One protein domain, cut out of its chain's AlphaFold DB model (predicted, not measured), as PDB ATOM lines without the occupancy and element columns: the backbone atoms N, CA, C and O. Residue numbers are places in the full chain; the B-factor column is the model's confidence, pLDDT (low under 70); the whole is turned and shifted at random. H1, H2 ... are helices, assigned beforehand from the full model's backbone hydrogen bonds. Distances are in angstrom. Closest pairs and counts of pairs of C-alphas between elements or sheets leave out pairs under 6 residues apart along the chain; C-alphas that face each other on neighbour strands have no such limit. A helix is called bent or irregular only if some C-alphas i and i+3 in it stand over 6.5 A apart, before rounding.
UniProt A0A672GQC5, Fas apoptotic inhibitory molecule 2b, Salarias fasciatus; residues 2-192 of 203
ATOM      1  N   ILE A   2      80.535 -43.351  99.049       65.81
ATOM      2  CA  ILE A   2      79.116 -43.457  99.458       65.81
ATOM      3  C   ILE A   2      78.260 -42.256  98.990       65.81
ATOM      4  O   ILE A   2      77.199 -42.474  98.419       65.81
ATOM      5  N   SER A   3      78.736 -41.005  99.095       66.94
ATOM      6  CA  SER A   3      77.989 -39.846  98.550       66.94
ATOM      7  C   SER A   3      77.842 -39.857  97.029       66.94
ATOM      8  O   SER A   3      76.831 -39.391  96.524       66.94
ATOM      9  N   LEU A   4      78.824 -40.386  96.290       71.12
ATOM     10  CA  LEU A   4      78.769 -40.413  94.824       71.12
ATOM     11  C   LEU A   4      77.749 -41.450  94.328       71.12
ATOM     12  O   LEU A   4      77.057 -41.206  93.348       71.12
ATOM     13  N   ALA A   5      77.624 -42.574  95.042       72.50
ATOM     14  CA  ALA A   5      76.612 -43.592  94.777       72.50
ATOM     15  C   ALA A   5      75.191 -43.080  95.064       72.50
ATOM     16  O   ALA A   5      74.292 -43.347  94.277       72.50
ATOM     17  N   ILE A   6      75.004 -42.294  96.134       71.19
ATOM     18  CA  ILE A   6      73.706 -41.681  96.460       71.19
ATOM     19  C   ILE A   6      73.309 -40.637  95.402       71.19
ATOM     20  O   ILE A   6      72.173 -40.645  94.934       71.19
ATOM     21  N   ILE A   7      74.254 -39.796  94.965       71.06
ATOM     22  CA  ILE A   7      74.021 -38.797  93.908       71.06
ATOM     23  C   ILE A   7      73.677 -39.477  92.575       71.06
ATOM     24  O   ILE A   7      72.723 -39.074  91.917       71.06
ATOM     25  N   LEU A   8      74.396 -40.542  92.200       66.88
ATOM     26  CA  LEU A   8      74.082 -41.325  91.002       66.88
ATOM     27  C   LEU A   8      72.727 -42.036  91.109       66.88
ATOM     28  O   LEU A   8      71.995 -42.055  90.128       66.88
ATOM     29  N   SER A   9      72.349 -42.559  92.281       61.34
ATOM     30  CA  SER A   9      71.019 -43.157  92.465       61.34
ATOM     31  C   SER A   9      69.883 -42.132  92.422       61.34
ATOM     32  O   SER A   9      68.820 -42.456  91.914       61.34
ATOM     33  N   GLN A  10      70.103 -40.892  92.885       58.53
ATOM     34  CA  GLN A  10      69.104 -39.819  92.773       58.53
ATOM     35  C   GLN A  10      68.981 -39.259  91.349       58.53
ATOM     36  O   GLN A  10      67.908 -38.804  90.975       58.53
ATOM     37  N   GLN A  11      70.053 -39.275  90.554       54.59
ATOM     38  CA  GLN A  11      70.007 -38.851  89.148       54.59
ATOM     39  C   GLN A  11      69.383 -39.924  88.247       54.59
ATOM     40  O   GLN A  11      68.548 -39.603  87.413       54.59
ATOM     41  N   VAL A  12      69.707 -41.206  88.468       55.09
ATOM     42  CA  VAL A  12      69.138 -42.327  87.692       55.09
ATOM     43  C   VAL A  12      67.623 -42.467  87.891       55.09
ATOM     44  O   VAL A  12      66.935 -42.884  86.964       55.09
ATOM     45  N   ASP A  13      67.099 -42.095  89.060       51.78
ATOM     46  CA  ASP A  13      65.653 -42.073  89.321       51.78
ATOM     47  C   ASP A  13      64.966 -40.887  88.615       51.78
ATOM     48  O   ASP A  13      63.881 -41.029  88.062       51.78
ATOM     49  N   SER A  14      65.648 -39.737  88.538       55.19
ATOM     50  CA  SER A  14      65.095 -38.505  87.964       55.19
ATOM     51  C   SER A  14      65.120 -38.445  86.428       55.19
ATOM     52  O   SER A  14      64.374 -37.651  85.862       55.19
ATOM     53  N   ASP A  15      65.946 -39.258  85.755       55.12
ATOM     54  CA  ASP A  15      66.085 -39.277  84.286       55.12
ATOM     55  C   ASP A  15      65.305 -40.422  83.595       55.12
ATOM     56  O   ASP A  15      65.277 -40.493  82.365       55.12
ATOM     57  N   ASN A  16      64.684 -41.336  84.355       55.06
ATOM     58  CA  ASN A  16      64.045 -42.556  83.829       55.06
ATOM     59  C   ASN A  16      62.550 -42.684  84.182       55.06
ATOM     60  O   ASN A  16      61.968 -43.768  84.075       55.06
ATOM     61  N   GLU A  17      61.915 -41.594  84.609       62.34
ATOM     62  CA  GLU A  17      60.467 -41.555  84.792       62.34
ATOM     63  C   GLU A  17      59.804 -41.295  83.424       62.34
ATOM     64  O   GLU A  17      60.194 -40.356  82.719       62.34
ATOM     65  N   PRO A  18      58.850 -42.134  82.970       64.62
ATOM     66  CA  PRO A  18      58.125 -41.859  81.735       64.62
ATOM     67  C   PRO A  18      57.434 -40.493  81.859       64.62
ATOM     68  O   PRO A  18      56.990 -40.150  82.957       64.62
ATOM     69  N   PRO A  19      57.326 -39.718  80.761       63.78
ATOM     70  CA  PRO A  19      56.749 -38.380  80.809       63.78
ATOM     71  C   PRO A  19      55.412 -38.421  81.546       63.78
ATOM     72  O   PRO A  19      54.569 -39.285  81.271       63.78
ATOM     73  N   SER A  20      55.238 -37.509  82.506       65.88
ATOM     74  CA  SER A  20      54.022 -37.439  83.310       65.88
ATOM     75  C   SER A  20      52.818 -37.367  82.365       65.88
ATOM     76  O   SER A  20      52.856 -36.684  81.336       65.88
ATOM     77  N   TYR A  21      51.727 -38.074  82.688       63.34
ATOM     78  CA  TYR A  21      50.503 -38.087  81.870       63.34
ATOM     79  C   TYR A  21      50.034 -36.665  81.517       63.34
ATOM     80  O   TYR A  21      49.432 -36.442  80.468       63.34
ATOM     81  N   GLN A  22      50.351 -35.690  82.369       66.00
ATOM     82  CA  GLN A  22      50.023 -34.284  82.203       66.00
ATOM     83  C   GLN A  22      50.842 -33.612  81.083       66.00
ATOM     84  O   GLN A  22      50.271 -32.844  80.313       66.00
ATOM     85  N   GLU A  23      52.129 -33.942  80.927       65.69
ATOM     86  CA  GLU A  23      52.978 -33.460  79.820       65.69
ATOM     87  C   GLU A  23      52.623 -34.134  78.490       65.69
ATOM     88  O   GLU A  23      52.524 -33.466  77.460       65.69
ATOM     89  N   ALA A  24      52.341 -35.441  78.510       64.94
ATOM     90  CA  ALA A  24      51.888 -36.163  77.321       64.94
ATOM     91  C   ALA A  24      50.540 -35.623  76.802       64.94
ATOM     92  O   ALA A  24      50.348 -35.474  75.594       64.94
ATOM     93  N   THR A  25      49.617 -35.270  77.704       68.94
ATOM     94  CA  THR A  25      48.309 -34.692  77.341       68.94
ATOM     95  C   THR A  25      48.428 -33.228  76.894       68.94
ATOM     96  O   THR A  25      47.670 -32.791  76.027       68.94
ATOM     97  N   ALA A  26      49.402 -32.473  77.417       75.19
ATOM     98  CA  ALA A  26      49.683 -31.109  76.963       75.19
ATOM     99  C   ALA A  26      50.118 -31.071  75.484       75.19
ATOM    100  O   ALA A  26      49.639 -30.227  74.727       75.19
ATOM    101  N   GLY A  27      50.925 -32.045  75.045       73.31
ATOM    102  CA  GLY A  27      51.335 -32.179  73.640       73.31
ATOM    103  C   GLY A  27      50.175 -32.442  72.670       73.31
ATOM    104  O   GLY A  27      50.197 -31.956  71.538       73.31
ATOM    105  N   TYR A  28      49.121 -33.140  73.114       77.88
ATOM    106  CA  TYR A  28      47.901 -33.330  72.318       77.88
ATOM    107  C   TYR A  28      47.147 -32.014  72.094       77.88
ATOM    108  O   TYR A  28      46.716 -31.742  70.975       77.88
ATOM    109  N   GLY A  29      47.020 -31.180  73.132       80.31
ATOM    110  CA  GLY A  29      46.353 -29.880  73.031       80.31
ATOM    111  C   GLY A  29      47.071 -28.913  72.086       80.31
ATOM    112  O   GLY A  29      46.423 -28.234  71.289       80.31
ATOM    113  N   GLU A  30      48.406 -28.884  72.121       82.06
ATOM    114  CA  GLU A  30      49.197 -28.062  71.196       82.06
ATOM    115  C   GLU A  30      49.129 -28.571  69.751       82.06
ATOM    116  O   GLU A  30      49.003 -27.770  68.822       82.06
ATOM    117  N   MET A  31      49.143 -29.892  69.544       84.50
ATOM    118  CA  MET A  31      48.998 -30.492  68.217       84.50
ATOM    119  C   MET A  31      47.612 -30.214  67.614       84.50
ATOM    120  O   MET A  31      47.523 -29.777  66.466       84.50
ATOM    121  N   GLU A  32      46.534 -30.394  68.383       84.75
ATOM    122  CA  GLU A  32      45.163 -30.049  67.974       84.75
ATOM    123  C   GLU A  32      45.032 -28.560  67.632       84.75
ATOM    124  O   GLU A  32      44.463 -28.200  66.597       84.75
ATOM    125  N   ALA A  33      45.603 -27.680  68.463       83.38
ATOM    126  CA  ALA A  33      45.616 -26.247  68.203       83.38
ATOM    127  C   ALA A  33      46.373 -25.919  66.908       83.38
ATOM    128  O   ALA A  33      45.880 -25.113  66.119       83.38
ATOM    129  N   GLN A  34      47.515 -26.565  66.655       84.44
ATOM    130  CA  GLN A  34      48.299 -26.379  65.436       84.44
ATOM    131  C   GLN A  34      47.521 -26.816  64.185       84.44
ATOM    132  O   GLN A  34      47.421 -26.045  63.231       84.44
ATOM    133  N   PHE A  35      46.902 -28.003  64.198       82.94
ATOM    134  CA  PHE A  35      46.052 -28.466  63.092       82.94
ATOM    135  C   PHE A  35      44.847 -27.542  62.867       82.94
ATOM    136  O   PHE A  35      44.537 -27.182  61.728       82.94
ATOM    137  N   ALA A  36      44.189 -27.094  63.942       82.12
ATOM    138  CA  ALA A  36      43.066 -26.162  63.863       82.12
ATOM    139  C   ALA A  36      43.481 -24.774  63.339       82.12
ATOM    140  O   ALA A  36      42.690 -24.091  62.676       82.12
ATOM    141  N   TRP A  37      44.704 -24.335  63.645       79.44
ATOM    142  CA  TRP A  37      45.286 -23.110  63.105       79.44
ATOM    143  C   TRP A  37      45.601 -23.245  61.618       79.44
ATOM    144  O   TRP A  37      45.212 -22.362  60.848       79.44
ATOM    145  N   ASP A  38      46.227 -24.344  61.204       84.62
ATOM    146  CA  ASP A  38      46.589 -24.578  59.807       84.62
ATOM    147  C   ASP A  38      45.339 -24.646  58.909       84.62
ATOM    148  O   ASP A  38      45.234 -23.905  57.930       84.62
ATOM    149  N   ASP A  39      44.294 -25.379  59.314       82.31
ATOM    150  CA  ASP A  39      43.030 -25.462  58.561       82.31
ATOM    151  C   ASP A  39      42.386 -24.076  58.340       82.31
ATOM    152  O   ASP A  39      41.964 -23.707  57.232       82.31
ATOM    153  N   LYS A  40      42.391 -23.229  59.383       77.62
ATOM    154  CA  LYS A  40      41.907 -21.842  59.292       77.62
ATOM    155  C   LYS A  40      42.759 -21.008  58.334       77.62
ATOM    156  O   LYS A  40      42.195 -20.218  57.567       77.62
ATOM    157  N   VAL A  41      44.084 -21.140  58.370       84.94
ATOM    158  CA  VAL A  41      45.013 -20.388  57.510       84.94
ATOM    159  C   VAL A  41      44.892 -20.830  56.051       84.94
ATOM    160  O   VAL A  41      44.779 -19.972  55.166       84.94
ATOM    161  N   ILE A  42      44.817 -22.136  55.788       84.06
ATOM    162  CA  ILE A  42      44.625 -22.715  54.452       84.06
ATOM    163  C   ILE A  42      43.313 -22.205  53.847       84.06
ATOM    164  O   ILE A  42      43.309 -21.644  52.743       84.06
ATOM    165  N   ARG A  43      42.204 -22.284  54.595       79.38
ATOM    166  CA  ARG A  43      40.890 -21.797  54.146       79.38
ATOM    167  C   ARG A  43      40.898 -20.296  53.856       79.38
ATOM    168  O   ARG A  43      40.394 -19.859  52.819       79.38
ATOM    169  N   ARG A  44      41.495 -19.488  54.739       74.25
ATOM    170  CA  ARG A  44      41.623 -18.030  54.547       74.25
ATOM    171  C   ARG A  44      42.466 -17.687  53.323       74.25
ATOM    172  O   ARG A  44      42.130 -16.750  52.599       74.25
ATOM    173  N   THR A  45      43.517 -18.455  53.061       80.31
ATOM    174  CA  THR A  45      44.401 -18.261  51.907       80.31
ATOM    175  C   THR A  45      43.695 -18.600  50.599       80.31
ATOM    176  O   THR A  45      43.761 -17.813  49.652       80.31
ATOM    177  N   PHE A  46      42.957 -19.713  50.549       81.50
ATOM    178  CA  PHE A  46      42.131 -20.069  49.393       81.50
ATOM    179  C   PHE A  46      41.112 -18.969  49.079       81.50
ATOM    180  O   PHE A  46      41.033 -18.474  47.955       81.50
ATOM    181  N   ILE A  47      40.400 -18.509  50.105       80.06
ATOM    182  CA  ILE A  47      39.428 -17.429  49.979       80.06
ATOM    183  C   ILE A  47      40.096 -16.142  49.477       80.06
ATOM    184  O   ILE A  47      39.636 -15.555  48.503       80.06
ATOM    185  N   ARG A  48      41.196 -15.697  50.095       77.88
ATOM    186  CA  ARG A  48      41.897 -14.474  49.674       77.88
ATOM    187  C   ARG A  48      42.299 -14.536  48.200       77.88
ATOM    188  O   ARG A  48      42.131 -13.540  47.504       77.88
ATOM    189  N   LYS A  49      42.747 -15.698  47.709       80.62
ATOM    190  CA  LYS A  49      43.067 -15.905  46.288       80.62
ATOM    191  C   LYS A  49      41.852 -15.698  45.381       80.62
ATOM    192  O   LYS A  49      41.952 -14.945  44.421       80.62
ATOM    193  N   VAL A  50      40.702 -16.301  45.692       83.38
ATOM    194  CA  VAL A  50      39.490 -16.187  44.855       83.38
ATOM    195  C   VAL A  50      39.013 -14.736  44.744       83.38
ATOM    196  O   VAL A  50      38.748 -14.247  43.651       83.38
ATOM    197  N   TYR A  51      38.953 -14.008  45.856       80.38
ATOM    198  CA  TYR A  51      38.496 -12.614  45.847       80.38
ATOM    199  C   TYR A  51      39.536 -11.641  45.268       80.38
ATOM    200  O   TYR A  51      39.164 -10.631  44.668       80.38
ATOM    201  N   ALA A  52      40.833 -11.936  45.398       83.81
ATOM    202  CA  ALA A  52      41.873 -11.200  44.679       83.81
ATOM    203  C   ALA A  52      41.688 -11.340  43.159       83.81
ATOM    204  O   ALA A  52      41.755 -10.354  42.433       83.81
ATOM    205  N   ILE A  53      41.361 -12.543  42.679       86.69
ATOM    206  CA  ILE A  53      41.061 -12.772  41.260       86.69
ATOM    207  C   ILE A  53      39.827 -11.965  40.832       86.69
ATOM    208  O   ILE A  53      39.891 -11.258  39.831       86.69
ATOM    209  N   LEU A  54      38.741 -11.988  41.614       83.75
ATOM    210  CA  LEU A  54      37.516 -11.234  41.306       83.75
ATOM    211  C   LEU A  54      37.726  -9.710  41.278       83.75
ATOM    212  O   LEU A  54      37.165  -9.023  40.427       83.75
ATOM    213  N   SER A  55      38.534  -9.170  42.191       84.50
ATOM    214  CA  SER A  55      38.835  -7.731  42.216       84.50
ATOM    215  C   SER A  55      39.666  -7.299  41.008       84.50
ATOM    216  O   SER A  55      39.353  -6.282  40.389       84.50
ATOM    217  N   VAL A  56      40.657  -8.100  40.603       88.50
ATOM    218  CA  VAL A  56      41.411  -7.869  39.359       88.50
ATOM    219  C   VAL A  56      40.497  -7.973  38.138       88.50
ATOM    220  O   VAL A  56      40.535  -7.110  37.266       88.50
ATOM    221  N   GLN A  57      39.634  -8.987  38.092       89.25
ATOM    222  CA  GLN A  57      38.666  -9.216  37.020       89.25
ATOM    223  C   GLN A  57      37.733  -8.008  36.825       89.25
ATOM    224  O   GLN A  57      37.500  -7.586  35.693       89.25
ATOM    225  N   LEU A  58      37.265  -7.402  37.921       86.00
ATOM    226  CA  LEU A  58      36.433  -6.198  37.901       86.00
ATOM    227  C   LEU A  58      37.212  -4.936  37.488       86.00
ATOM    228  O   LEU A  58      36.683  -4.072  36.796       86.00
ATOM    229  N   LEU A  59      38.481  -4.814  37.877       87.94
ATOM    230  CA  LEU A  59      39.316  -3.687  37.449       87.94
ATOM    231  C   LEU A  59      39.584  -3.759  35.938       87.94
ATOM    232  O   LEU A  59      39.449  -2.762  35.228       87.94
ATOM    233  N   VAL A  60      39.893  -4.955  35.433       88.81
ATOM    234  CA  VAL A  60      40.129  -5.200  34.006       88.81
ATOM    235  C   VAL A  60      38.877  -4.909  33.174       88.81
ATOM    236  O   VAL A  60      38.994  -4.264  32.134       88.81
ATOM    237  N   THR A  61      37.676  -5.309  33.615       89.25
ATOM    238  CA  THR A  61      36.430  -5.004  32.882       89.25
ATOM    239  C   THR A  61      36.202  -3.506  32.756       89.25
ATOM    240  O   THR A  61      35.954  -3.019  31.654       89.25
ATOM    241  N   VAL A  62      36.333  -2.763  33.859       86.62
ATOM    242  CA  VAL A  62      36.193  -1.303  33.857       86.62
ATOM    243  C   VAL A  62      37.244  -0.673  32.948       86.62
ATOM    244  O   VAL A  62      36.899   0.184  32.140       86.62
ATOM    245  N   GLY A  63      38.496  -1.136  33.005       88.69
ATOM    246  CA  GLY A  63      39.577  -0.657  32.144       88.69
ATOM    247  C   GLY A  63      39.295  -0.861  30.652       88.69
ATOM    248  O   GLY A  63      39.439   0.078  29.869       88.69
ATOM    249  N   ILE A  64      38.828  -2.050  30.257       87.31
ATOM    250  CA  ILE A  64      38.438  -2.340  28.868       87.31
ATOM    251  C   ILE A  64      37.290  -1.419  28.442       87.31
ATOM    252  O   ILE A  64      37.378  -0.777  27.397       87.31
ATOM    253  N   ILE A  65      36.237  -1.292  29.253       86.38
ATOM    254  CA  ILE A  65      35.086  -0.449  28.905       86.38
ATOM    255  C   ILE A  65      35.492   1.025  28.801       86.38
ATOM    256  O   ILE A  65      35.059   1.698  27.866       86.38
ATOM    257  N   CYS A  66      36.362   1.513  29.694       84.56
ATOM    258  CA  CYS A  66      36.949   2.852  29.612       84.56
ATOM    259  C   CYS A  66      37.695   3.050  28.296       84.56
ATOM    260  O   CYS A  66      37.485   4.049  27.618       84.56
ATOM    261  N   LEU A  67      38.546   2.098  27.913       84.88
ATOM    262  CA  LEU A  67      39.338   2.186  26.690       84.88
ATOM    263  C   LEU A  67      38.430   2.258  25.455       84.88
ATOM    264  O   LEU A  67      38.580   3.163  24.636       84.88
ATOM    265  N   PHE A  68      37.430   1.378  25.363       79.94
ATOM    266  CA  PHE A  68      36.407   1.407  24.306       79.94
ATOM    267  C   PHE A  68      35.561   2.691  24.326       79.94
ATOM    268  O   PHE A  68      35.082   3.161  23.294       79.94
ATOM    269  N   THR A  69      35.387   3.275  25.507       80.81
ATOM    270  CA  THR A  69      34.659   4.522  25.730       80.81
ATOM    271  C   THR A  69      35.437   5.752  25.262       80.81
ATOM    272  O   THR A  69      34.864   6.625  24.611       80.81
ATOM    273  N   PHE A  70      36.730   5.835  25.572       79.69
ATOM    274  CA  PHE A  70      37.561   6.995  25.253       79.69
ATOM    275  C   PHE A  70      38.134   6.948  23.829       79.69
ATOM    276  O   PHE A  70      38.388   7.998  23.240       79.69
ATOM    277  N   CYS A  71      38.271   5.763  23.223       80.00
ATOM    278  CA  CYS A  71      38.668   5.631  21.822       80.00
ATOM    279  C   CYS A  71      37.490   5.873  20.860       80.00
ATOM    280  O   CYS A  71      36.803   4.945  20.431       80.00
ATOM    281  N   ALA A  72      37.329   7.123  20.418       73.62
ATOM    282  CA  ALA A  72      36.415   7.505  19.337       73.62
ATOM    283  C   ALA A  72      36.493   6.638  18.051       73.62
ATOM    284  O   ALA A  72      35.430   6.269  17.547       73.62
ATOM    285  N   PRO A  73      37.676   6.244  17.517       74.06
ATOM    286  CA  PRO A  73      37.731   5.440  16.288       74.06
ATOM    287  C   PRO A  73      37.143   4.034  16.463       74.06
ATOM    288  O   PRO A  73      36.557   3.487  15.530       74.06
ATOM    289  N   VAL A  74      37.236   3.466  17.668       73.31
ATOM    290  CA  VAL A  74      36.673   2.145  17.980       73.31
ATOM    291  C   VAL A  74      35.147   2.195  17.915       73.31
ATOM    292  O   VAL A  74      34.522   1.320  17.327       73.31
ATOM    293  N   ARG A  75      34.539   3.266  18.429       72.25
ATOM    294  CA  ARG A  75      33.082   3.470  18.395       72.25
ATOM    295  C   ARG A  75      32.541   3.563  16.976       72.25
ATOM    296  O   ARG A  75      31.536   2.934  16.659       72.25
ATOM    297  N   PHE A  76      33.235   4.310  16.123       76.31
ATOM    298  CA  PHE A  76      32.855   4.471  14.724       76.31
ATOM    299  C   PHE A  76      32.936   3.144  13.957       76.31
ATOM    300  O   PHE A  76      32.014   2.782  13.227       76.31
ATOM    301  N   TYR A  77      33.994   2.364  14.191       77.19
ATOM    302  CA  TYR A  77      34.155   1.037  13.597       77.19
ATOM    303  C   TYR A  77      33.022   0.075  13.996       77.19
ATOM    304  O   TYR A  77      32.469  -0.637  13.158       77.19
ATOM    305  N   ILE A  78      32.626   0.109  15.269       74.69
ATOM    306  CA  ILE A  78      31.540  -0.708  15.818       74.69
ATOM    307  C   ILE A  78      30.183  -0.349  15.198       74.69
ATOM    308  O   ILE A  78      29.420  -1.241  14.834       74.69
ATOM    309  N   GLN A  79      29.882   0.945  15.070       73.00
ATOM    310  CA  GLN A  79      28.617   1.421  14.500       73.00
ATOM    311  C   GLN A  79      28.509   1.130  12.997       73.00
ATOM    312  O   GLN A  79      27.411   0.936  12.483       73.00
ATOM    313  N   THR A  80      29.646   1.048  12.306       80.94
ATOM    314  CA  THR A  80      29.706   0.757  10.866       80.94
ATOM    315  C   THR A  80      29.492  -0.735  10.565       80.94
ATOM    316  O   THR A  80      28.986  -1.088   9.502       80.94
ATOM    317  N   HIS A  81      29.826  -1.629  11.505       78.94
ATOM    318  CA  HIS A  81      29.716  -3.079  11.332       78.94
ATOM    319  C   HIS A  81      28.766  -3.718  12.361       78.94
ATOM    320  O   HIS A  81      29.226  -4.264  13.369       78.94
ATOM    321  N   PRO A  82      27.446  -3.776  12.090       74.56
ATOM    322  CA  PRO A  82      26.476  -4.413  12.991       74.56
ATOM    323  C   PRO A  82      26.759  -5.908  13.230       74.56
ATOM    324  O   PRO A  82      26.339  -6.472  14.243       74.56
ATOM    325  N   GLY A  83      27.527  -6.551  12.341       81.50
ATOM    326  CA  GLY A  83      27.990  -7.928  12.518       81.50
ATOM    327  C   GLY A  83      28.853  -8.131  13.768       81.50
ATOM    328  O   GLY A  83      28.753  -9.177  14.404       81.50
ATOM    329  N   LEU A  84      29.641  -7.130  14.182       80.69
ATOM    330  CA  LEU A  84      30.463  -7.218  15.397       80.69
ATOM    331  C   LEU A  84      29.606  -7.210  16.665       80.69
ATOM    332  O   LEU A  84      29.886  -7.955  17.604       80.69
ATOM    333  N   TYR A  85      28.527  -6.422  16.664       80.75
ATOM    334  CA  TYR A  85      27.556  -6.410  17.754       80.75
ATOM    335  C   TYR A  85      26.903  -7.792  17.918       80.75
ATOM    336  O   TYR A  85      26.952  -8.366  19.005       80.75
ATOM    337  N   MET A  86      26.404  -8.383  16.826       83.31
ATOM    338  CA  MET A  86      25.803  -9.725  16.861       83.31
ATOM    339  C   MET A  86      26.811 -10.820  17.238       83.31
ATOM    340  O   MET A  86      26.488 -11.697  18.037       83.31
ATOM    341  N   ALA A  87      28.048 -10.745  16.737       85.94
ATOM    342  CA  ALA A  87      29.108 -11.689  17.090       85.94
ATOM    343  C   ALA A  87      29.457 -11.641  18.587       85.94
ATOM    344  O   ALA A  87      29.635 -12.687  19.211       85.94
ATOM    345  N   SER A  88      29.513 -10.445  19.186       85.81
ATOM    346  CA  SER A  88      29.780 -10.282  20.622       85.81
ATOM    347  C   SER A  88      28.667 -10.877  21.494       85.81
ATOM    348  O   SER A  88      28.954 -11.568  22.473       85.81
ATOM    349  N   TYR A  89      27.405 -10.697  21.089       85.38
ATOM    350  CA  TYR A  89      26.245 -11.265  21.774       85.38
ATOM    351  C   TYR A  89      26.241 -12.795  21.688       85.38
ATOM    352  O   TYR A  89      26.007 -13.478  22.686       85.38
ATOM    353  N   LEU A  90      26.579 -13.340  20.513       89.75
ATOM    354  CA  LEU A  90      26.704 -14.779  20.292       89.75
ATOM    355  C   LEU A  90      27.834 -15.385  21.140       89.75
ATOM    356  O   LEU A  90      27.641 -16.427  21.760       89.75
ATOM    357  N   MET A  91      28.985 -14.710  21.226       87.06
ATOM    358  CA  MET A  91      30.107 -15.127  22.074       87.06
ATOM    359  C   MET A  91      29.751 -15.127  23.564       87.06
ATOM    360  O   MET A  91      30.109 -16.065  24.282       87.06
ATOM    361  N   PHE A  92      29.027 -14.110  24.041       89.12
ATOM    362  CA  PHE A  92      28.542 -14.066  25.422       89.12
ATOM    363  C   PHE A  92      27.580 -15.227  25.712       89.12
ATOM    364  O   PHE A  92      27.745 -15.940  26.701       89.12
ATOM    365  N   PHE A  93      26.631 -15.487  24.811       89.19
ATOM    366  CA  PHE A  93      25.682 -16.590  24.963       89.19
ATOM    367  C   PHE A  93      26.365 -17.963  24.909       89.19
ATOM    368  O   PHE A  93      26.082 -18.822  25.739       89.19
ATOM    369  N   ALA A  94      27.305 -18.163  23.983       89.19
ATOM    370  CA  ALA A  94      28.067 -19.403  23.865       89.19
ATOM    371  C   ALA A  94      28.912 -19.676  25.119       89.19
ATOM    372  O   ALA A  94      28.890 -20.788  25.647       89.19
ATOM    373  N   THR A  95      29.612 -18.661  25.640       87.06
ATOM    374  CA  THR A  95      30.398 -18.794  26.882       87.06
ATOM    375  C   THR A  95      29.510 -19.028  28.103       87.06
ATOM    376  O   THR A  95      29.846 -19.863  28.943       87.06
ATOM    377  N   TYR A  96      28.348 -18.374  28.178       86.75
ATOM    378  CA  TYR A  96      27.356 -18.615  29.226       86.75
ATOM    379  C   TYR A  96      26.796 -20.046  29.185       86.75
ATOM    380  O   TYR A  96      26.763 -20.724  30.213       86.75
ATOM    381  N   ILE A  97      26.413 -20.540  28.001       87.50
ATOM    382  CA  ILE A  97      25.934 -21.918  27.817       87.50
ATOM    383  C   ILE A  97      27.038 -22.913  28.179       87.50
ATOM    384  O   ILE A  97      26.771 -23.849  28.925       87.50
ATOM    385  N   ALA A  98      28.280 -22.693  27.744       84.44
ATOM    386  CA  ALA A  98      29.405 -23.555  28.108       84.44
ATOM    387  C   ALA A  98      29.601 -23.634  29.635       84.44
ATOM    388  O   ALA A  98      29.788 -24.716  30.180       84.44
ATOM    389  N   LEU A  99      29.484 -22.513  30.353       81.06
ATOM    390  CA  LEU A  99      29.574 -22.468  31.821       81.06
ATOM    391  C   LEU A  99      28.395 -23.130  32.549       81.06
ATOM    392  O   LEU A  99      28.562 -23.580  33.690       81.06
ATOM    393  N   SER A 100      27.216 -23.132  31.925       83.56
ATOM    394  CA  SER A 100      25.986 -23.725  32.456       83.56
ATOM    395  C   SER A 100      25.933 -25.235  32.206       83.56
ATOM    396  O   SER A 100      25.694 -26.011  33.128       83.56
ATOM    397  N   CYS A 101      26.229 -25.664  30.978       83.38
ATOM    398  CA  CYS A 101      26.198 -27.062  30.557       83.38
ATOM    399  C   CYS A 101      27.439 -27.846  31.008       83.38
ATOM    400  O   CYS A 101      27.324 -29.024  31.328       83.38
ATOM    401  N   CYS A 102      28.614 -27.213  31.089       73.00
ATOM    402  CA  CYS A 102      29.857 -27.863  31.514       73.00
ATOM    403  C   CYS A 102      30.231 -27.462  32.950       73.00
ATOM    404  O   CYS A 102      31.294 -26.893  33.213       73.00
ATOM    405  N   GLY A 103      29.361 -27.792  33.910       68.06
ATOM    406  CA  GLY A 103      29.627 -27.575  35.338       68.06
ATOM    407  C   GLY A 103      30.855 -28.341  35.859       68.06
ATOM    408  O   GLY A 103      31.508 -27.895  36.801       68.06
ATOM    409  N   GLU A 104      31.223 -29.452  35.220       64.62
ATOM    410  CA  GLU A 104      32.416 -30.239  35.566       64.62
ATOM    411  C   GLU A 104      33.726 -29.497  35.270       64.62
ATOM    412  O   GLU A 104      34.665 -29.571  36.064       64.62
ATOM    413  N   LEU A 105      33.767 -28.679  34.211       60.81
ATOM    414  CA  LEU A 105      34.928 -27.844  33.875       60.81
ATOM    415  C   LEU A 105      35.177 -26.745  34.927       60.81
ATOM    416  O   LEU A 105      36.309 -26.300  35.114       60.81
ATOM    417  N   ARG A 106      34.136 -26.355  35.678       64.06
ATOM    418  CA  ARG A 106      34.225 -25.433  36.824       64.06
ATOM    419  C   ARG A 106      34.869 -26.080  38.055       64.06
ATOM    420  O   ARG A 106      35.416 -25.375  38.900       64.06
ATOM    421  N   ARG A 107      34.788 -27.408  38.190       69.94
ATOM    422  CA  ARG A 107      35.324 -28.150  39.348       69.94
ATOM    423  C   ARG A 107      36.775 -28.587  39.168       69.94
ATOM    424  O   ARG A 107      37.393 -28.973  40.156       69.94
ATOM    425  N   GLN A 108      37.336 -28.480  37.963       74.38
ATOM    426  CA  GLN A 108      38.745 -28.774  37.720       74.38
ATOM    427  C   GLN A 108      39.625 -27.519  37.837       74.38
ATOM    428  O   GLN A 108      39.420 -26.506  37.164       74.38
ATOM    429  N   PHE A 109      40.657 -27.607  38.677       63.34
ATOM    430  CA  PHE A 109      41.809 -26.705  38.624       63.34
ATOM    431  C   PHE A 109      42.637 -27.059  37.374       63.34
ATOM    432  O   PHE A 109      42.930 -28.243  37.216       63.34
ATOM    433  N   PRO A 110      43.046 -26.128  36.481       78.19
ATOM    434  CA  PRO A 110      42.918 -24.658  36.477       78.19
ATOM    435  C   PRO A 110      41.799 -24.098  35.565       78.19
ATOM    436  O   PRO A 110      41.647 -22.877  35.453       78.19
ATOM    437  N   TRP A 111      41.027 -24.963  34.903       78.94
ATOM    438  CA  TRP A 111      40.047 -24.595  33.872       78.94
ATOM    439  C   TRP A 111      38.991 -23.586  34.338       78.94
ATOM    440  O   TRP A 111      38.611 -22.704  33.568       78.94
ATOM    441  N   ASN A 112      38.588 -23.636  35.611       82.62
ATOM    442  CA  ASN A 112      37.643 -22.679  36.194       82.62
ATOM    443  C   ASN A 112      38.092 -21.213  36.037       82.62
ATOM    444  O   ASN A 112      37.295 -20.353  35.671       82.62
ATOM    445  N   ILE A 113      39.376 -20.919  36.268       81.56
ATOM    446  CA  ILE A 113      39.889 -19.542  36.181       81.56
ATOM    447  C   ILE A 113      39.895 -19.056  34.731       81.56
ATOM    448  O   ILE A 113      39.503 -17.924  34.464       81.56
ATOM    449  N   ILE A 114      40.286 -19.916  33.790       85.06
ATOM    450  CA  ILE A 114      40.325 -19.574  32.362       85.06
ATOM    451  C   ILE A 114      38.910 -19.283  31.851       85.06
ATOM    452  O   ILE A 114      38.693 -18.271  31.187       85.06
ATOM    453  N   LEU A 115      37.935 -20.123  32.209       83.31
ATOM    454  CA  LEU A 115      36.533 -19.914  31.847       83.31
ATOM    455  C   LEU A 115      35.959 -18.639  32.463       83.31
ATOM    456  O   LEU A 115      35.265 -17.895  31.772       83.31
ATOM    457  N   LEU A 116      36.265 -18.365  33.734       85.06
ATOM    458  CA  LEU A 116      35.845 -17.132  34.399       85.06
ATOM    459  C   LEU A 116      36.423 -15.898  33.705       85.06
ATOM    460  O   LEU A 116      35.682 -14.957  33.426       85.06
ATOM    461  N   VAL A 117      37.716 -15.903  33.379       86.75
ATOM    462  CA  VAL A 117      38.359 -14.790  32.666       86.75
ATOM    463  C   VAL A 117      37.760 -14.620  31.272       86.75
ATOM    464  O   VAL A 117      37.425 -13.499  30.904       86.75
ATOM    465  N   LEU A 118      37.552 -15.702  30.518       88.44
ATOM    466  CA  LEU A 118      36.962 -15.639  29.179       88.44
ATOM    467  C   LEU A 118      35.527 -15.094  29.202       88.44
ATOM    468  O   LEU A 118      35.192 -14.216  28.409       88.44
ATOM    469  N   PHE A 119      34.699 -15.571  30.133       87.56
ATOM    470  CA  PHE A 119      33.336 -15.073  30.338       87.56
ATOM    471  C   PHE A 119      33.315 -13.597  30.739       87.56
ATOM    472  O   PHE A 119      32.475 -12.816  30.301       87.56
ATOM    473  N   THR A 120      34.277 -13.185  31.555       90.44
ATOM    474  CA  THR A 120      34.419 -11.780  31.938       90.44
ATOM    475  C   THR A 120      34.803 -10.923  30.753       90.44
ATOM    476  O   THR A 120      34.253  -9.842  30.569       90.44
ATOM    477  N   LEU A 121      35.758 -11.392  29.957       88.44
ATOM    478  CA  LEU A 121      36.237 -10.692  28.781       88.44
ATOM    479  C   LEU A 121      35.091 -10.510  27.777       88.44
ATOM    480  O   LEU A 121      34.888  -9.405  27.280       88.44
ATOM    481  N   SER A 122      34.291 -11.559  27.540       89.75
ATOM    482  CA  SER A 122      33.111 -11.481  26.669       89.75
ATOM    483  C   SER A 122      32.059 -10.511  27.216       89.75
ATOM    484  O   SER A 122      31.547  -9.681  26.462       89.75
ATOM    485  N   MET A 123      31.803 -10.523  28.528       87.06
ATOM    486  CA  MET A 123      30.912  -9.561  29.186       87.06
ATOM    487  C   MET A 123      31.428  -8.113  29.087       87.06
ATOM    488  O   MET A 123      30.645  -7.201  28.815       87.06
ATOM    489  N   ALA A 124      32.734  -7.892  29.270       90.31
ATOM    490  CA  ALA A 124      33.376  -6.582  29.151       90.31
ATOM    491  C   ALA A 124      33.254  -6.030  27.729       90.31
ATOM    492  O   ALA A 124      32.918  -4.859  27.555       90.31
ATOM    493  N   PHE A 125      33.472  -6.878  26.717       86.75
ATOM    494  CA  PHE A 125      33.265  -6.499  25.325       86.75
ATOM    495  C   PHE A 125      31.812  -6.115  25.073       86.75
ATOM    496  O   PHE A 125      31.575  -5.016  24.582       86.75
ATOM    497  N   MET A 126      30.843  -6.951  25.467       87.06
ATOM    498  CA  MET A 126      29.415  -6.649  25.310       87.06
ATOM    499  C   MET A 126      29.045  -5.298  25.949       87.06
ATOM    500  O   MET A 126      28.435  -4.454  25.296       87.06
ATOM    501  N   MET A 127      29.471  -5.047  27.190       86.06
ATOM    502  CA  MET A 127      29.278  -3.755  27.865       86.06
ATOM    503  C   MET A 127      29.972  -2.592  27.136       86.06
ATOM    504  O   MET A 127      29.404  -1.505  27.023       86.06
ATOM    505  N   GLY A 128      31.175  -2.807  26.597       86.69
ATOM    506  CA  GLY A 128      31.899  -1.828  25.780       86.69
ATOM    507  C   GLY A 128      31.143  -1.454  24.500       86.69
ATOM    508  O   GLY A 128      31.006  -0.267  24.190       86.69
ATOM    509  N   PHE A 129      30.567  -2.442  23.810       83.00
ATOM    510  CA  PHE A 129      29.676  -2.232  22.666       83.00
ATOM    511  C   PHE A 129      28.439  -1.415  23.066       83.00
ATOM    512  O   PHE A 129      28.153  -0.395  22.441       83.00
ATOM    513  N   VAL A 130      27.757  -1.788  24.155       83.75
ATOM    514  CA  VAL A 130      26.590  -1.058  24.688       83.75
ATOM    515  C   VAL A 130      26.940   0.402  25.013       83.75
ATOM    516  O   VAL A 130      26.187   1.311  24.661       83.75
ATOM    517  N   SER A 131      28.118   0.667  25.589       84.69
ATOM    518  CA  SER A 131      28.579   2.032  25.907       84.69
ATOM    519  C   SER A 131      28.731   2.956  24.688       84.69
ATOM    520  O   SER A 131      28.783   4.177  24.851       84.69
ATOM    521  N   SER A 132      28.811   2.380  23.481       82.31
ATOM    522  CA  SER A 132      28.924   3.105  22.209       82.31
ATOM    523  C   SER A 132      27.565   3.496  21.618       82.31
ATOM    524  O   SER A 132      27.513   4.392  20.778       82.31
ATOM    525  N   PHE A 133      26.478   2.843  22.044       77.69
ATOM    526  CA  PHE A 133      25.105   3.163  21.629       77.69
ATOM    527  C   PHE A 133      24.386   4.080  22.626       77.69
ATOM    528  O   PHE A 133      23.538   4.875  22.230       77.69
ATOM    529  N   TYR A 134      24.737   3.998  23.912       79.50
ATOM    530  CA  TYR A 134      24.171   4.838  24.970       79.50
ATOM    531  C   TYR A 134      25.085   6.008  25.345       79.50
ATOM    532  O   TYR A 134      26.286   6.016  25.070       79.50
ATOM    533  N   ASN A 135      24.517   6.997  26.045       79.19
ATOM    534  CA  ASN A 135      25.285   8.109  26.593       79.19
ATOM    535  C   ASN A 135      26.382   7.587  27.528       79.19
ATOM    536  O   ASN A 135      26.143   7.075  28.620       79.19
ATOM    537  N   THR A 136      27.616   7.740  27.075       78.56
ATOM    538  CA  THR A 136      28.805   7.128  27.664       78.56
ATOM    539  C   THR A 136      29.052   7.559  29.099       78.56
ATOM    540  O   THR A 136      29.472   6.756  29.925       78.56
ATOM    541  N   LYS A 137      28.741   8.823  29.404       76.81
ATOM    542  CA  LYS A 137      28.835   9.379  30.755       76.81
ATOM    543  C   LYS A 137      27.926   8.619  31.726       76.81
ATOM    544  O   LYS A 137      28.375   8.250  32.806       76.81
ATOM    545  N   SER A 138      26.698   8.307  31.308       81.62
ATOM    546  CA  SER A 138      25.730   7.547  32.106       81.62
ATOM    547  C   SER A 138      26.180   6.101  32.325       81.62
ATOM    548  O   SER A 138      26.081   5.584  33.435       81.62
ATOM    549  N   VAL A 139      26.720   5.453  31.287       82.19
ATOM    550  CA  VAL A 139      27.194   4.059  31.369       82.19
ATOM    551  C   VAL A 139      28.434   3.943  32.259       82.19
ATOM    552  O   VAL A 139      28.486   3.078  33.127       82.19
ATOM    553  N   MET A 140      29.400   4.849  32.097       81.06
ATOM    554  CA  MET A 140      30.623   4.912  32.902       81.06
ATOM    555  C   MET A 140      30.315   5.123  34.391       81.06
ATOM    556  O   MET A 140      30.904   4.479  35.256       81.06
ATOM    557  N   LEU A 141      29.352   5.996  34.688       81.12
ATOM    558  CA  LEU A 141      28.904   6.272  36.047       81.12
ATOM    559  C   LEU A 141      28.149   5.075  36.647       81.12
ATOM    560  O   LEU A 141      28.432   4.699  37.781       81.12
ATOM    561  N   CYS A 142      27.278   4.410  35.880       82.31
ATOM    562  CA  CYS A 142      26.621   3.165  36.298       82.31
ATOM    563  C   CYS A 142      27.644   2.078  36.672       82.31
ATOM    564  O   CYS A 142      27.592   1.522  37.769       82.31
ATOM    565  N   LEU A 143      28.635   1.850  35.805       81.25
ATOM    566  CA  LEU A 143      29.722   0.898  36.047       81.25
ATOM    567  C   LEU A 143      30.552   1.262  37.279       81.25
ATOM    568  O   LEU A 143      30.914   0.376  38.052       81.25
ATOM    569  N   GLY A 144      30.821   2.553  37.489       82.25
ATOM    570  CA  GLY A 144      31.502   3.052  38.681       82.25
ATOM    571  C   GLY A 144      30.746   2.725  39.971       82.25
ATOM    572  O   GLY A 144      31.349   2.233  40.923       82.25
ATOM    573  N   ILE A 145      29.422   2.915  39.998       81.25
ATOM    574  CA  ILE A 145      28.595   2.550  41.161       81.25
ATOM    575  C   ILE A 145      28.639   1.040  41.393       81.25
ATOM    576  O   ILE A 145      28.898   0.602  42.512       81.25
ATOM    577  N   THR A 146      28.419   0.233  40.347       84.75
ATOM    578  CA  THR A 146      28.452  -1.232  40.467       84.75
ATOM    579  C   THR A 146      29.812  -1.714  40.972       84.75
ATOM    580  O   THR A 146      29.867  -2.591  41.830       84.75
ATOM    581  N   ALA A 147      30.907  -1.097  40.521       83.62
ATOM    582  CA  ALA A 147      32.252  -1.380  41.006       83.62
ATOM    583  C   ALA A 147      32.407  -1.077  42.505       83.62
ATOM    584  O   ALA A 147      32.852  -1.943  43.259       83.62
ATOM    585  N   VAL A 148      32.000   0.116  42.955       81.56
ATOM    586  CA  VAL A 148      32.071   0.517  44.372       81.56
ATOM    587  C   VAL A 148      31.227  -0.405  45.252       81.56
ATOM    588  O   VAL A 148      31.685  -0.841  46.310       81.56
ATOM    589  N   VAL A 149      30.023  -0.760  44.805       81.81
ATOM    590  CA  VAL A 149      29.135  -1.701  45.497       81.81
ATOM    591  C   VAL A 149      29.771  -3.090  45.592       81.81
ATOM    592  O   VAL A 149      29.872  -3.645  46.687       81.81
ATOM    593  N   CYS A 150      30.253  -3.647  44.477       81.19
ATOM    594  CA  CYS A 150      30.890  -4.965  44.458       81.19
ATOM    595  C   CYS A 150      32.146  -5.009  45.335       81.19
ATOM    596  O   CYS A 150      32.365  -5.994  46.044       81.19
ATOM    597  N   LEU A 151      32.954  -3.943  45.336       81.25
ATOM    598  CA  LEU A 151      34.114  -3.818  46.217       81.25
ATOM    599  C   LEU A 151      33.697  -3.728  47.687       81.25
ATOM    600  O   LEU A 151      34.277  -4.424  48.516       81.25
ATOM    601  N   SER A 152      32.659  -2.957  48.011       80.31
ATOM    602  CA  SER A 152      32.136  -2.833  49.379       80.31
ATOM    603  C   SER A 152      31.641  -4.175  49.916       80.31
ATOM    604  O   SER A 152      32.021  -4.576  51.014       80.31
ATOM    605  N   VAL A 153      30.872  -4.926  49.120       75.62
ATOM    606  CA  VAL A 153      30.414  -6.281  49.474       75.62
ATOM    607  C   VAL A 153      31.589  -7.245  49.600       75.62
ATOM    608  O   VAL A 153      31.612  -8.077  50.504       75.62
ATOM    609  N   THR A 154      32.595  -7.123  48.735       78.81
ATOM    610  CA  THR A 154      33.813  -7.939  48.802       78.81
ATOM    611  C   THR A 154      34.574  -7.691  50.102       78.81
ATOM    612  O   THR A 154      34.881  -8.640  50.822       78.81
ATOM    613  N   VAL A 155      34.823  -6.425  50.451       77.12
ATOM    614  CA  VAL A 155      35.488  -6.019  51.698       77.12
ATOM    615  C   VAL A 155      34.659  -6.424  52.915       77.12
ATOM    616  O   VAL A 155      35.201  -6.977  53.871       77.12
ATOM    617  N   PHE A 156      33.340  -6.239  52.877       72.69
ATOM    618  CA  PHE A 156      32.440  -6.695  53.935       72.69
ATOM    619  C   PHE A 156      32.481  -8.222  54.093       72.69
ATOM    620  O   PHE A 156      32.580  -8.736  55.201       72.69
ATOM    621  N   SER A 157      32.506  -8.967  52.989       72.62
ATOM    622  CA  SER A 157      32.642 -10.426  52.987       72.62
ATOM    623  C   SER A 157      34.010 -10.900  53.500       72.62
ATOM    624  O   SER A 157      34.150 -12.048  53.926       72.62
ATOM    625  N   PHE A 158      35.037 -10.047  53.481       66.62
ATOM    626  CA  PHE A 158      36.306 -10.308  54.160       66.62
ATOM    627  C   PHE A 158      36.246 -10.018  55.655       66.62
ATOM    628  O   PHE A 158      36.740 -10.828  56.435       66.62
ATOM    629  N   GLN A 159      35.623  -8.910  56.052       62.62
ATOM    630  CA  GLN A 159      35.452  -8.556  57.462       62.62
ATOM    631  C   GLN A 159      34.550  -9.557  58.194       62.62
ATOM    632  O   GLN A 159      34.839  -9.954  59.315       62.62
ATOM    633  N   SER A 160      33.516 -10.057  57.517       63.06
ATOM    634  CA  SER A 160      32.556 -11.011  58.075       63.06
ATOM    635  C   SER A 160      33.148 -12.417  58.296       63.06
ATOM    636  O   SER A 160      32.571 -13.237  58.997       63.06
ATOM    637  N   LYS A 161      34.353 -12.719  57.785       54.22
ATOM    638  CA  LYS A 161      35.000 -14.045  57.927       54.22
ATOM    639  C   LYS A 161      35.582 -14.353  59.312       54.22
ATOM    640  O   LYS A 161      36.321 -15.333  59.445       54.22
ATOM    641  N   VAL A 162      35.244 -13.560  60.326       51.00
ATOM    642  CA  VAL A 162      35.546 -13.883  61.727       51.00
ATOM    643  C   VAL A 162      34.331 -14.467  62.463       51.00
ATOM    644  O   VAL A 162      34.559 -15.303  63.323       51.00
ATOM    645  N   ASP A 163      33.086 -14.213  62.035       48.50
ATOM    646  CA  ASP A 163      31.884 -14.792  62.662       48.50
ATOM    647  C   ASP A 163      30.711 -14.923  61.669       48.50
ATOM    648  O   ASP A 163      29.921 -14.000  61.487       48.50
ATOM    649  N   VAL A 164      30.544 -16.092  61.034       49.47
ATOM    650  CA  VAL A 164      29.293 -16.434  60.320       49.47
ATOM    651  C   VAL A 164      28.822 -17.823  60.736       49.47
ATOM    652  O   VAL A 164      28.917 -18.789  59.985       49.47
ATOM    653  N   THR A 165      28.303 -17.912  61.957       53.50
ATOM    654  CA  THR A 165      27.701 -19.133  62.521       53.50
ATOM    655  C   THR A 165      26.208 -19.305  62.169       53.50
ATOM    656  O   THR A 165      25.589 -20.269  62.602       53.50
ATOM    657  N   SER A 166      25.558 -18.462  61.351       54.66
ATOM    658  CA  SER A 166      24.135 -18.689  61.005       54.66
ATOM    659  C   SER A 166      23.660 -18.041  59.703       54.66
ATOM    660  O   SER A 166      24.138 -16.978  59.314       54.66
ATOM    661  N   CYS A 167      22.630 -18.647  59.090       56.53
ATOM    662  CA  CYS A 167      21.800 -18.103  57.996       56.53
ATOM    663  C   CYS A 167      21.380 -16.632  58.245       56.53
ATOM    664  O   CYS A 167      21.301 -15.821  57.323       56.53
ATOM    665  N   GLN A 168      21.237 -16.258  59.521       66.25
ATOM    666  CA  GLN A 168      20.986 -14.898  59.997       66.25
ATOM    667  C   GLN A 168      22.094 -13.887  59.635       66.25
ATOM    668  O   GLN A 168      21.785 -12.757  59.267       66.25
ATOM    669  N   GLY A 169      23.371 -14.284  59.665       67.50
ATOM    670  CA  GLY A 169      24.495 -13.421  59.280       67.50
ATOM    671  C   GLY A 169      24.542 -13.142  57.776       67.50
ATOM    672  O   GLY A 169      24.872 -12.032  57.362       67.50
ATOM    673  N   VAL A 170      24.130 -14.112  56.951       69.56
ATOM    674  CA  VAL A 170      24.041 -13.940  55.491       69.56
ATOM    675  C   VAL A 170      22.898 -12.991  55.131       69.56
ATOM    676  O   VAL A 170      23.124 -12.039  54.388       69.56
ATOM    677  N   LEU A 171      21.703 -13.175  55.704       72.31
ATOM    678  CA  LEU A 171      20.569 -12.269  55.477       72.31
ATOM    679  C   LEU A 171      20.858 -10.842  55.964       72.31
ATOM    680  O   LEU A 171      20.557  -9.883  55.256       72.31
ATOM    681  N   PHE A 172      21.510 -10.688  57.121       76.31
ATOM    682  CA  PHE A 172      21.935  -9.381  57.622       76.31
ATOM    683  C   PHE A 172      22.989  -8.725  56.715       76.31
ATOM    684  O   PHE A 172      22.874  -7.543  56.395       76.31
ATOM    685  N   SER A 173      23.968  -9.497  56.225       72.62
ATOM    686  CA  SER A 173      24.963  -9.004  55.261       72.62
ATOM    687  C   SER A 173      24.336  -8.539  53.950       72.62
ATOM    688  O   SER A 173      24.740  -7.521  53.393       72.62
ATOM    689  N   LEU A 174      23.318  -9.261  53.479       75.25
ATOM    690  CA  LEU A 174      22.611  -8.957  52.245       75.25
ATOM    691  C   LEU A 174      21.733  -7.714  52.421       75.25
ATOM    692  O   LEU A 174      21.703  -6.862  51.540       75.25
ATOM    693  N   CYS A 175      21.101  -7.551  53.586       78.25
ATOM    694  CA  CYS A 175      20.354  -6.347  53.937       78.25
ATOM    695  C   CYS A 175      21.268  -5.109  54.018       78.25
ATOM    696  O   CYS A 175      20.958  -4.073  53.434       78.25
ATOM    697  N   MET A 176      22.446  -5.233  54.644       75.69
ATOM    698  CA  MET A 176      23.461  -4.170  54.655       75.69
ATOM    699  C   MET A 176      23.995  -3.853  53.255       75.69
ATOM    700  O   MET A 176      24.148  -2.684  52.911       75.69
ATOM    701  N   ALA A 177      24.221  -4.864  52.413       77.56
ATOM    702  CA  ALA A 177      24.606  -4.655  51.020       77.56
ATOM    703  C   ALA A 177      23.520  -3.899  50.236       77.56
ATOM    704  O   ALA A 177      23.829  -2.930  49.548       77.56
ATOM    705  N   MET A 178      22.249  -4.285  50.387       77.81
ATOM    706  CA  MET A 178      21.108  -3.606  49.763       77.81
ATOM    707  C   MET A 178      20.955  -2.160  50.256       77.81
ATOM    708  O   MET A 178      20.674  -1.276  49.447       77.81
ATOM    709  N   LEU A 179      21.197  -1.889  51.543       82.69
ATOM    710  CA  LEU A 179      21.220  -0.530  52.093       82.69
ATOM    711  C   LEU A 179      22.364   0.304  51.512       82.69
ATOM    712  O   LEU A 179      22.136   1.436  51.098       82.69
ATOM    713  N   LEU A 180      23.577  -0.243  51.419       78.94
ATOM    714  CA  LEU A 180      24.714   0.452  50.809       78.94
ATOM    715  C   LEU A 180      24.478   0.739  49.320       78.94
ATOM    716  O   LEU A 180      24.789   1.842  48.869       78.94
ATOM    717  N   CYS A 181      23.874  -0.200  48.582       77.81
ATOM    718  CA  CYS A 181      23.391   0.019  47.215       77.81
ATOM    719  C   CYS A 181      22.366   1.156  47.156       77.81
ATOM    720  O   CYS A 181      22.478   2.047  46.320       77.81
ATOM    721  N   ALA A 182      21.375   1.153  48.051       80.44
ATOM    722  CA  ALA A 182      20.350   2.189  48.105       80.44
ATOM    723  C   ALA A 182      20.950   3.568  48.424       80.44
ATOM    724  O   ALA A 182      20.577   4.544  47.783       80.44
ATOM    725  N   ILE A 183      21.918   3.651  49.341       84.19
ATOM    726  CA  ILE A 183      22.621   4.895  49.694       84.19
ATOM    727  C   ILE A 183      23.451   5.405  48.511       84.19
ATOM    728  O   ILE A 183      23.345   6.575  48.155       84.19
ATOM    729  N   THR A 184      24.241   4.542  47.859       80.00
ATOM    730  CA  THR A 184      25.030   4.949  46.680       80.00
ATOM    731  C   THR A 184      24.139   5.399  45.528       80.00
ATOM    732  O   THR A 184      24.428   6.417  44.904       80.00
ATOM    733  N   LEU A 185      23.020   4.718  45.277       75.81
ATOM    734  CA  LEU A 185      22.038   5.163  44.290       75.81
ATOM    735  C   LEU A 185      21.375   6.482  44.703       75.81
ATOM    736  O   LEU A 185      21.261   7.381  43.880       75.81
ATOM    737  N   SER A 186      20.998   6.642  45.971       80.62
ATOM    738  CA  SER A 186      20.343   7.853  46.478       80.62
ATOM    739  C   SER A 186      21.253   9.083  46.425       80.62
ATOM    740  O   SER A 186      20.776  10.174  46.134       80.62
ATOM    741  N   ILE A 187      22.565   8.912  46.615       80.50
ATOM    742  CA  ILE A 187      23.560   9.980  46.440       80.50
ATOM    743  C   ILE A 187      23.756  10.313  44.959       80.50
ATOM    744  O   ILE A 187      23.961  11.474  44.632       80.50
ATOM    745  N   VAL A 188      23.688   9.329  44.055       71.62
ATOM    746  CA  VAL A 188      24.008   9.529  42.634       71.62
ATOM    747  C   VAL A 188      22.811   9.989  41.784       71.62
ATOM    748  O   VAL A 188      22.987  10.752  40.836       71.62
ATOM    749  N   VAL A 189      21.585   9.607  42.146       71.31
ATOM    750  CA  VAL A 189      20.332  10.081  41.523       71.31
ATOM    751  C   VAL A 189      20.231  11.619  41.430       71.31
ATOM    752  O   VAL A 189      19.914  12.107  40.341       71.31
ATOM    753  N   PRO A 190      20.542  12.415  42.475       70.00
ATOM    754  CA  PRO A 190      20.495  13.876  42.396       70.00
ATOM    755  C   PRO A 190      21.598  14.496  41.519       70.00
ATOM    756  O   PRO A 190      21.450  15.645  41.118       70.00
ATOM    757  N   PHE A 191      22.649  13.753  41.136       67.81
ATOM    758  CA  PHE A 191      23.636  14.213  40.141       67.81
ATOM    759  C   PHE A 191      23.120  14.151  38.685       67.81
ATOM    760  O   PHE A 191      23.873  14.447  37.758       67.81
ATOM    761  N   GLY A 192      21.836  13.838  38.465       58.34
ATOM    762  CA  GLY A 192      21.108  14.318  37.284       58.34
ATOM    763  C   GLY A 192      21.267  13.518  35.987       58.34
ATOM    764  O   GLY A 192      21.273  14.112  34.914       58.34
TER     765      GLY A 192
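What this domain is: This is residues 2 to 192 of the 203 residues of the protein "Fas apoptotic inhibitory molecule 2b" of Salarias fasciatus (UniProt A0A672GQC5). One very long helix, H2, runs into a slab of helices, and its first part, residues 21 to 43, sticks out of that slab together with H1 as a long arm. In the body, H6 packs on one side of the last part of H2 and H4 covers H6, while the hairpin of H7 and H8 packs on H2 through H7; the short H3 crosses the far end. The printed part has 191 residues with eight named helices, H1 to H8 in order, and no named strand; the class is all helix. The whole is extended, with a radius of gyration of the C-alphas of 29.3 A and spans of 110 by 39 by 30 A, the arm making much of the length.

How they stand to each other: H2, residues 21 to 70, touches H6, residues 111 to 133, with its residues 57 to 69 alone. The closest C-alphas are those of Ile 65 and Gly 128, 4.7 A apart, at a shallow tilt of 30 degrees, the same way. H7, residues 136 to 162, touches residues 51 to 69 of H2, with the C-alphas of Thr 69 and Thr 136 closest at 6.7 A, at a shallow tilt of 1 degree, opposite ways. H2, H6 and H7 form a bundle, helices set side by side. H6 is the hub; it touches H4, residues 82 to 101, opposite ways at a shallow tilt of 30 degrees, closest at the C-alphas of Phe 92 and Ser 122, 5.4 A. H3, residues 72 to 80, touches H6 about perpendicular, at 86 degrees, closest at Arg 75 and Ser 132, whose C-alphas are 5.7 A apart. H5, residues 103 to 107, and H6 touch only at the corner, with the C-alphas of Arg 106 and Asn 112 at 4.4 A. H7 and H8, residues 167 to 191, form a hairpin, with the C-alphas of Val 153 and Ala 177 closest at 6.2 A. H1, residues 2 to 14, is apart from H2. Every O i to N i+4 pair is within hydrogen-bond range in H1, H3 and H4; the counts are 45 of 46 in H2, 17 of 19 in H6, 21 of 23 in H7, 19 of 21 in H8 and 0 of 1 in H5, where 2 of 2 O i to N i+3 pairs are within range.

Where its parts are: H2 is 73.5 A long, from C-alpha 21 at (50.503, -38.087, 81.870) to C-alpha 70 at (37.561, 6.995, 25.253). H7 is 40.6 A long and only just irregular, C-alphas 159 and 162 being 6.8 A apart; H8 is 37.0 A, H6 33.8 A and H4 28.7 A. H1 begins at C-alpha 2, (79.116, -43.457, 99.458).

The domain as a whole: The C-alphas of Ile 2 and Thr 80 are the two farthest apart, 110.7 A. Without residues 2 to 43, which stand free, the body spans 55 by 46 by 22 A. The printed part has no cut and no long link. Its mean pLDDT is 77.0, with 41 residues under 70, among them residues 8 to 25 and 158 to 170.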